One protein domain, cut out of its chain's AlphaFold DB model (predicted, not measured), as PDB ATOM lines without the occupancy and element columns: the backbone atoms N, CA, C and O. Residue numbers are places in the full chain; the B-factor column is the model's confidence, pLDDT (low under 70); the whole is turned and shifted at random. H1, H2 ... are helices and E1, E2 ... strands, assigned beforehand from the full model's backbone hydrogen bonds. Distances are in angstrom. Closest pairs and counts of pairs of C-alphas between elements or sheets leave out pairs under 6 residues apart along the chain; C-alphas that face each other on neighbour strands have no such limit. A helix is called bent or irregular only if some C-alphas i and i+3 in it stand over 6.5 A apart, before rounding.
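AT A GLANCE: This is residues 257 to 319 of the 737 residues of an uncharacterized protein of Kwoniella heveanensis CBS 569 (UniProt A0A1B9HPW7). A small hairpin of two short strands, E1 and E2, stands off to one side at the far end of one very long helix, H1, and the two make an L with a long arm and a short one. H1 makes the length of the whole, and its residues 257 to 290 stick out alone, with no other part of the domain beside them. The printed part has 63 residues, with one named helix and two named strands in the order H1, E1, E2; the sheet has the order E1, E2 and is antiparallel. The class is mostly helix, 41 of the 49 residues in named elements being helix. The whole is extended, with a radius of gyration of the C-alphas of 21.1 A and spans of 68 by 32 by 9 A.

HOW THE PARTS SIT: The sheet is a hairpin of E1, residues 303 to 306, and E2, residues 309 to 312, which are antiparallel neighbours at 142 degrees between their N-to-C directions. Their C-alphas 305 and 310 face each other at 4.6 A. Across the pair, N 304 and O 311 are 3.0 A apart and N 311 and O 304 are 2.9 A apart, within hydrogen-bond range. Outside the named strands, residues 299 to 300 and residues 316 to 317 form a short antiparallel pairing. H1, residues 257 to 297, is apart from E2. In H1 every O i to N i+4 pair is within hydrogen-bond range. Its residues 257 to 290 stand free, with no C-alpha 8 or more residues away along the chain within 10 A.

IN THESE COORDINATES: E1 begins with C-alpha 303 at (-6.468, 26.313, 96.448), and E2 ends with C-alpha 312 at (-7.943, 23.149, 92.995). H1 measures 59.9 A from the C-alpha of Ser 257, at (1.544, -30.902, 92.409), to the C-alpha of Glu 297, at (7.012, 28.168, 84.438), and it is not bent. E1 measures 9.1 A from first to last C-alpha, and E2 9.5 A.

THE WHOLE: The two C-alphas farthest apart are those of Ser 257 and Ser 319, the first and last printed residues, at 68.4 A. The printed part has no cut. The link from H1 to E1, of 5 residues, is tight, and so is the link from E1 to E2, of 2 residues; no link is long. The mean pLDDT of the printed part is 77.9. Residues 298 to 319 are under 70, while H1 has a mean of 90, E1 of 50 and E2 of 51.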
ATOM      1  N   SER A 257       2.305 -31.635  93.427       86.50
ATOM      2  CA  SER A 257       1.544 -30.902  92.409       86.50
ATOM      3  C   SER A 257       0.773 -29.694  92.959       86.50
ATOM      4  O   SER A 257       0.839 -28.619  92.368       86.50
ATOM      5  N   GLU A 258       0.093 -29.820  94.106       85.12
ATOM      6  CA  GLU A 258      -0.553 -28.673  94.769       85.12
ATOM      7  C   GLU A 258       0.489 -27.643  95.231       85.12
ATOM      8  O   GLU A 258       0.293 -26.443  95.063       85.12
ATOM      9  N   LEU A 259       1.617 -28.087  95.798       88.12
ATOM     10  CA  LEU A 259       2.682 -27.184  96.250       88.12
ATOM     11  C   LEU A 259       3.354 -26.444  95.083       88.12
ATOM     12  O   LEU A 259       3.686 -25.267  95.223       88.12
ATOM     13  N   GLU A 260       3.500 -27.078  93.920       90.19
ATOM     14  CA  GLU A 260       3.945 -26.409  92.693       90.19
ATOM     15  C   GLU A 260       2.920 -25.396  92.169       90.19
ATOM     16  O   GLU A 260       3.314 -24.313  91.735       90.19
ATOM     17  N   GLN A 261       1.619 -25.695  92.243       89.81
ATOM     18  CA  GLN A 261       0.560 -24.733  91.910       89.81
ATOM     19  C   GLN A 261       0.584 -23.524  92.857       89.81
ATOM     20  O   GLN A 261       0.619 -22.390  92.381       89.81
ATOM     21  N   TYR A 262       0.671 -23.741  94.174       92.19
ATOM     22  CA  TYR A 262       0.819 -22.653  95.150       92.19
ATOM     23  C   TYR A 262       2.099 -21.839  94.923       92.19
ATOM     24  O   TYR A 262       2.055 -20.614  95.022       92.19
ATOM     25  N   ARG A 263       3.222 -22.473  94.555       93.56
ATOM     26  CA  ARG A 263       4.466 -21.766  94.206       93.56
ATOM     27  C   ARG A 263       4.305 -20.905  92.950       93.56
ATOM     28  O   ARG A 263       4.747 -19.760  92.955       93.56
ATOM     29  N   LYS A 264       3.674 -21.427  91.892       96.06
ATOM     30  CA  LYS A 264       3.388 -20.670  90.658       96.06
ATOM     31  C   LYS A 264       2.459 -19.486  90.934       96.06
ATOM     32  O   LYS A 264       2.751 -18.381  90.494       96.06
ATOM     33  N   TRP A 265       1.395 -19.697  91.708       95.81
ATOM     34  CA  TRP A 265       0.460 -18.641  92.103       95.81
ATOM     35  C   TRP A 265       1.132 -17.558  92.955       95.81
ATOM     36  O   TRP A 265       0.974 -16.378  92.662       95.81
ATOM     37  N   ALA A 266       1.939 -17.939  93.951       94.69
ATOM     38  CA  ALA A 266       2.661 -16.989  94.796       94.69
ATOM     39  C   ALA A 266       3.685 -16.157  94.005       94.69
ATOM     40  O   ALA A 266       3.761 -14.948  94.201       94.69
ATOM     41  N   LEU A 267       4.426 -16.776  93.075       95.81
ATOM     42  CA  LEU A 267       5.356 -16.060  92.192       95.81
ATOM     43  C   LEU A 267       4.629 -15.114  91.226       95.81
ATOM     44  O   LEU A 267       5.094 -13.998  91.022       95.81
ATOM     45  N   ASN A 268       3.482 -15.522  90.673       96.88
ATOM     46  CA  ASN A 268       2.680 -14.657  89.804       96.88
ATOM     47  C   ASN A 268       2.074 -13.475  90.587       96.88
ATOM     48  O   ASN A 268       2.152 -12.336  90.143       96.88
ATOM     49  N   LYS A 269       1.556 -13.719  91.801       96.88
ATOM     50  CA  LYS A 269       1.067 -12.653  92.690       96.88
ATOM     51  C   LYS A 269       2.182 -11.673  93.072       96.88
ATOM     52  O   LYS A 269       1.941 -10.473  93.066       96.88
ATOM     53  N   ALA A 270       3.387 -12.163  93.369       93.31
ATOM     54  CA  ALA A 270       4.540 -11.307  93.646       93.31
ATOM     55  C   ALA A 270       4.929 -10.456  92.423       93.31
ATOM     56  O   ALA A 270       5.087  -9.250  92.560       93.31
ATOM     57  N   ALA A 271       4.996 -11.058  91.228       94.81
ATOM     58  CA  ALA A 271       5.291 -10.338  89.989       94.81
ATOM     59  C   ALA A 271       4.247  -9.247  89.679       94.81
ATOM     60  O   ALA A 271       4.611  -8.138  89.297       94.81
ATOM     61  N   TYR A 272       2.960  -9.534  89.893       95.56
ATOM     62  CA  TYR A 272       1.885  -8.553  89.730       95.56
ATOM     63  C   TYR A 272       2.004  -7.384  90.722       95.56
ATOM     64  O   TYR A 272       1.895  -6.230  90.319       95.56
ATOM     65  N   LEU A 273       2.305  -7.663  91.997       95.12
ATOM     66  CA  LEU A 273       2.541  -6.616  92.997       95.12
ATOM     67  C   LEU A 273       3.738  -5.725  92.627       95.12
ATOM     68  O   LEU A 273       3.618  -4.509  92.721       95.12
ATOM     69  N   THR A 274       4.840  -6.293  92.121       93.56
ATOM     70  CA  THR A 274       5.985  -5.486  91.655       93.56
ATOM     71  C   THR A 274       5.679  -4.644  90.412       93.56
ATOM     72  O   THR A 274       6.317  -3.619  90.215       93.56
ATOM     73  N   VAL A 275       4.705  -5.030  89.574       95.19
ATOM     74  CA  VAL A 275       4.257  -4.176  88.455       95.19
ATOM     75  C   VAL A 275       3.482  -2.967  88.983       95.19
ATOM     76  O   VAL A 275       3.800  -1.851  88.591       95.19
ATOM     77  N   LEU A 276       2.549  -3.170  89.921       95.56
ATOM     78  CA  LEU A 276       1.809  -2.073  90.562       95.56
ATOM     79  C   LEU A 276       2.725  -1.121  91.353       95.56
ATOM     80  O   LEU A 276       2.491   0.082  91.384       95.56
ATOM     81  N   GLU A 277       3.778  -1.647  91.982       94.69
ATOM     82  CA  GLU A 277       4.794  -0.852  92.684       94.69
ATOM     83  C   GLU A 277       5.586   0.047  91.717       94.69
ATOM     84  O   GLU A 277       5.747   1.241  91.974       94.69
ATOM     85  N   ILE A 278       6.006  -0.493  90.567       94.31
ATOM     86  CA  ILE A 278       6.688   0.268  89.505       94.31
ATOM     87  C   ILE A 278       5.753   1.315  88.877       94.31
ATOM     88  O   ILE A 278       6.182   2.442  88.636       94.31
ATOM     89  N   GLU A 279       4.483   0.976  88.651       94.38
ATOM     90  CA  GLU A 279       3.458   1.885  88.119       94.38
ATOM     91  C   GLU A 279       3.185   3.055  89.085       94.38
ATOM     92  O   GLU A 279       3.184   4.217  88.676       94.38
ATOM     93  N   ALA A 280       3.080   2.780  90.391       93.50
ATOM     94  CA  ALA A 280       2.950   3.809  91.425       93.50
ATOM     95  C   ALA A 280       4.212   4.684  91.575       93.50
ATOM     96  O   ALA A 280       4.113   5.876  91.877       93.50
ATOM     97  N   GLU A 281       5.408   4.128  91.354       91.94
ATOM     98  CA  GLU A 281       6.638   4.919  91.253       91.94
ATOM     99  C   GLU A 281       6.688   5.799  89.996       91.94
ATOM    100  O   GLU A 281       7.246   6.897  90.054       91.94
ATOM    101  N   GLU A 282       6.163   5.334  88.860       92.69
ATOM    102  CA  GLU A 282       6.101   6.126  87.629       92.69
ATOM    103  C   GLU A 282       5.119   7.292  87.778       92.69
ATOM    104  O   GLU A 282       5.474   8.425  87.456       92.69
ATOM    105  N   GLU A 283       3.938   7.062  88.357       91.81
ATOM    106  CA  GLU A 283       2.970   8.135  88.616       91.81
ATOM    107  C   GLU A 283       3.541   9.191  89.574       91.81
ATOM    108  O   GLU A 283       3.446  10.388  89.315       91.81
ATOM    109  N   ARG A 284       4.249   8.771  90.635       89.50
ATOM    110  CA  ARG A 284       4.976   9.697  91.526       89.50
ATOM    111  C   ARG A 284       6.039  10.518  90.793       89.50
ATOM    112  O   ARG A 284       6.208  11.694  91.107       89.50
ATOM    113  N   LYS A 285       6.751   9.928  89.824       93.12
ATOM    114  CA  LYS A 285       7.718  10.654  88.979       93.12
ATOM    115  C   LYS A 285       7.005  11.644  88.059       93.12
ATOM    116  O   LYS A 285       7.465  12.774  87.960       93.12
ATOM    117  N   ARG A 286       5.867  11.269  87.467       90.44
ATOM    118  CA  ARG A 286       5.060  12.136  86.593       90.44
ATOM    119  C   ARG A 286       4.468  13.333  87.341       90.44
ATOM    120  O   ARG A 286       4.582  14.454  86.861       90.44
ATOM    121  N   ILE A 287       3.915  13.110  88.536       90.69
ATOM    122  CA  ILE A 287       3.417  14.175  89.422       90.69
ATOM    123  C   ILE A 287       4.556  15.132  89.791       90.69
ATOM    124  O   ILE A 287       4.400  16.342  89.655       90.69
ATOM    125  N   LYS A 288       5.723  14.603  90.187       91.50
ATOM    126  CA  LYS A 288       6.885  15.438  90.516       91.50
ATOM    127  C   LYS A 288       7.443  16.192  89.303       91.50
ATOM    128  O   LYS A 288       7.844  17.340  89.438       91.50
ATOM    129  N   GLU A 289       7.474  15.583  88.120       89.12
ATOM    130  CA  GLU A 289       7.900  16.271  86.898       89.12
ATOM    131  C   GLU A 289       6.922  17.395  86.528       89.12
ATOM    132  O   GLU A 289       7.354  18.481  86.149       89.12
ATOM    133  N   GLN A 290       5.615  17.180  86.704       84.69
ATOM    134  CA  GLN A 290       4.598  18.215  86.523       84.69
ATOM    135  C   GLN A 290       4.757  19.358  87.543       84.69
ATOM    136  O   GLN A 290       4.660  20.524  87.168       84.69
ATOM    137  N   GLU A 291       5.045  19.046  88.807       85.19
ATOM    138  CA  GLU A 291       5.380  20.021  89.857       85.19
ATOM    139  C   GLU A 291       6.627  20.843  89.477       85.19
ATOM    140  O   GLU A 291       6.559  22.069  89.413       85.19
ATOM    141  N   GLU A 292       7.721  20.187  89.082       86.38
ATOM    142  CA  GLU A 292       8.977  20.825  88.649       86.38
ATOM    143  C   GLU A 292       8.814  21.647  87.347       86.38
ATOM    144  O   GLU A 292       9.511  22.641  87.129       86.38
ATOM    145  N   GLN A 293       7.887  21.270  86.459       80.69
ATOM    146  CA  GLN A 293       7.502  22.078  85.294       80.69
ATOM    147  C   GLN A 293       6.701  23.323  85.715       80.69
ATOM    148  O   GLN A 293       6.993  24.420  85.234       80.69
ATOM    149  N   MET A 294       5.760  23.199  86.656       77.19
ATOM    150  CA  MET A 294       5.012  24.345  87.189       77.19
ATOM    151  C   MET A 294       5.913  25.322  87.963       77.19
ATOM    152  O   MET A 294       5.763  26.534  87.794       77.19
ATOM    153  N   GLU A 295       6.902  24.830  88.716       76.25
ATOM    154  CA  GLU A 295       7.948  25.661  89.332       76.25
ATOM    155  C   GLU A 295       8.748  26.445  88.278       76.25
ATOM    156  O   GLU A 295       8.891  27.668  88.390       76.25
ATOM    157  N   ARG A 296       9.230  25.768  87.222       75.62
ATOM    158  CA  ARG A 296       9.982  26.398  86.115       75.62
ATOM    159  C   ARG A 296       9.178  27.476  85.394       75.62
ATOM    160  O   ARG A 296       9.720  28.540  85.092       75.62
ATOM    161  N   GLU A 297       7.904  27.217  85.114       77.00
ATOM    162  CA  GLU A 297       7.012  28.168  84.438       77.00
ATOM    163  C   GLU A 297       6.461  29.255  85.383       77.00
ATOM    164  O   GLU A 297       5.888  30.251  84.930       77.00
ATOM    165  N   GLY A 298       6.662  29.115  86.698       63.66
ATOM    166  CA  GLY A 298       6.120  30.028  87.705       63.66
ATOM    167  C   GLY A 298       4.591  30.016  87.744       63.66
ATOM    168  O   GLY A 298       3.963  31.073  87.870       63.66
ATOM    169  N   LEU A 299       4.006  28.835  87.558       59.31
ATOM    170  CA  LEU A 299       2.577  28.560  87.623       59.31
ATOM    171  C   LEU A 299       2.173  28.329  89.082       59.31
ATOM    172  O   LEU A 299       2.528  27.318  89.681       59.31
ATOM    173  N   TRP A 300       1.399  29.251  89.647       60.22
ATOM    174  CA  TRP A 300       0.845  29.113  90.992       60.22
ATOM    175  C   TRP A 300      -0.528  28.450  90.908       60.22
ATOM    176  O   TRP A 300      -1.441  28.986  90.274       60.22
ATOM    177  N   ILE A 301      -0.696  27.305  91.563       61.03
ATOM    178  CA  ILE A 301      -2.021  26.748  91.843       61.03
ATOM    179  C   ILE A 301      -2.573  27.475  93.073       61.03
ATOM    180  O   ILE A 301      -1.986  27.398  94.151       61.03
ATOM    181  N   THR A 302      -3.696  28.174  92.927       57.91
ATOM    182  CA  THR A 302      -4.494  28.606  94.081       57.91
ATOM    183  C   THR A 302      -5.339  27.432  94.572       57.91
ATOM    184  O   THR A 302      -5.774  26.603  93.780       57.91
ATOM    185  N   TRP A 303      -5.599  27.343  95.874       52.88
ATOM    186  CA  TRP A 303      -6.468  26.313  96.448       52.88
ATOM    187  C   TRP A 303      -7.655  26.992  97.124       52.88
ATOM    188  O   TRP A 303      -7.519  27.566  98.200       52.88
ATOM    189  N   SER A 304      -8.818  26.956  96.475       52.06
ATOM    190  CA  SER A 304     -10.049  27.547  97.004       52.06
ATOM    191  C   SER A 304     -10.747  26.547  97.921       52.06
ATOM    192  O   SER A 304     -11.154  25.465  97.484       52.06
ATOM    193  N   ARG A 305     -10.909  26.903  99.196       43.91
ATOM    194  CA  ARG A 305     -11.598  26.069 100.188       43.91
ATOM    195  C   ARG A 305     -13.118  26.227 100.076       43.91
ATOM    196  O   ARG A 305     -13.752  26.875 100.906       43.91
ATOM    197  N   GLU A 306     -13.714  25.617  99.054       52.78
ATOM    198  CA  GLU A 306     -15.174  25.523  98.980       52.78
ATOM    199  C   GLU A 306     -15.713  24.711 100.177       52.78
ATOM    200  O   GLU A 306     -15.040  23.843 100.738       52.78
ATOM    201  N   LYS A 307     -16.964  24.954 100.580       59.31
ATOM    202  CA  LYS A 307     -17.612  24.396 101.788       59.31
ATOM    203  C   LYS A 307     -17.822  22.865 101.786       59.31
ATOM    204  O   LYS A 307     -18.556  22.351 102.625       59.31
ATOM    205  N   ARG A 308     -17.197  22.140 100.852       59.12
ATOM    206  CA  ARG A 308     -17.160  20.668 100.759       59.12
ATOM    207  C   ARG A 308     -15.743  20.087 100.632       59.12
ATOM    208  O   ARG A 308     -15.610  18.869 100.622       59.12
ATOM    209  N   GLY A 309     -14.699  20.912 100.528       51.75
ATOM    210  CA  GLY A 309     -13.316  20.451 100.383       51.75
ATOM    211  C   GLY A 309     -12.396  21.479  99.725       51.75
ATOM    212  O   GLY A 309     -12.834  22.522  99.243       51.75
ATOM    213  N   TRP A 310     -11.101  21.169  99.689       49.34
ATOM    214  CA  TRP A 310     -10.124  21.946  98.929       49.34
ATOM    215  C   TRP A 310     -10.313  21.687  97.433       49.34
ATOM    216  O   TRP A 310      -9.967  20.617  96.934       49.34
ATOM    217  N   VAL A 311     -10.868  22.664  96.720       51.47
ATOM    218  CA  VAL A 311     -10.984  22.631  95.260       51.47
ATOM    219  C   VAL A 311      -9.740  23.288  94.671       51.47
ATOM    220  O   VAL A 311      -9.367  24.396  95.061       51.47
ATOM    221  N   THR A 312      -9.092  22.607  93.727       52.81
ATOM    222  CA  THR A 312      -7.943  23.149  92.995       52.81
ATOM    223  C   THR A 312      -8.396  24.344  92.154       52.81
ATOM    224  O   THR A 312      -9.100  24.191  91.155       52.81
ATOM    225  N   GLY A 313      -8.009  25.544  92.579       58.31
ATOM    226  CA  GLY A 313      -8.244  26.788  91.861       58.31
ATOM    227  C   GLY A 313      -7.437  26.841  90.562       58.31
ATOM    228  O   GLY A 313      -6.406  26.184  90.401       58.31
ATOM    229  N   GLY A 314      -7.941  27.607  89.593       55.41
ATOM    230  CA  GLY A 314      -7.355  27.672  88.254       55.41
ATOM    231  C   GLY A 314      -5.912  28.185  88.265       55.41
ATOM    232  O   GLY A 314      -5.618  29.206  88.881       55.41
ATOM    233  N   VAL A 315      -5.023  27.497  87.544       53.72
ATOM    234  CA  VAL A 315      -3.576  27.763  87.570       53.72
ATOM    235  C   VAL A 315      -3.239  29.170  87.052       53.72
ATOM    236  O   VAL A 315      -3.595  29.542  85.928       53.72
ATOM    237  N   ILE A 316      -2.526  29.958  87.861       55.88
ATOM    238  CA  ILE A 316      -2.180  31.357  87.586       55.88
ATOM    239  C   ILE A 316      -0.714  31.465  87.155       55.88
ATOM    240  O   ILE A 316       0.209  31.230  87.932       55.88
ATOM    241  N   THR A 317      -0.482  31.894  85.915       51.28
ATOM    242  CA  THR A 317       0.861  32.215  85.412       51.28
ATOM    243  C   THR A 317       1.453  33.449  86.099       51.28
ATOM    244  O   THR A 317       0.793  34.487  86.207       51.28
ATOM    245  N   ARG A 318       2.748  33.382  86.450       49.28
ATOM    246  CA  ARG A 318       3.561  34.485  87.013       49.28
ATOM    247  C   ARG A 318       3.445  35.829  86.280       49.28
ATOM    248  O   ARG A 318       3.686  36.875  86.867       49.28
ATOM    249  N   SER A 319       3.097  35.813  84.993       50.56
ATOM    250  CA  SER A 319       2.908  37.010  84.163       50.56
ATOM    251  C   SER A 319       1.601  37.771  84.430       50.56
ATOM    252  O   SER A 319       1.438  38.878  83.916       50.56
TER     253      SER A 319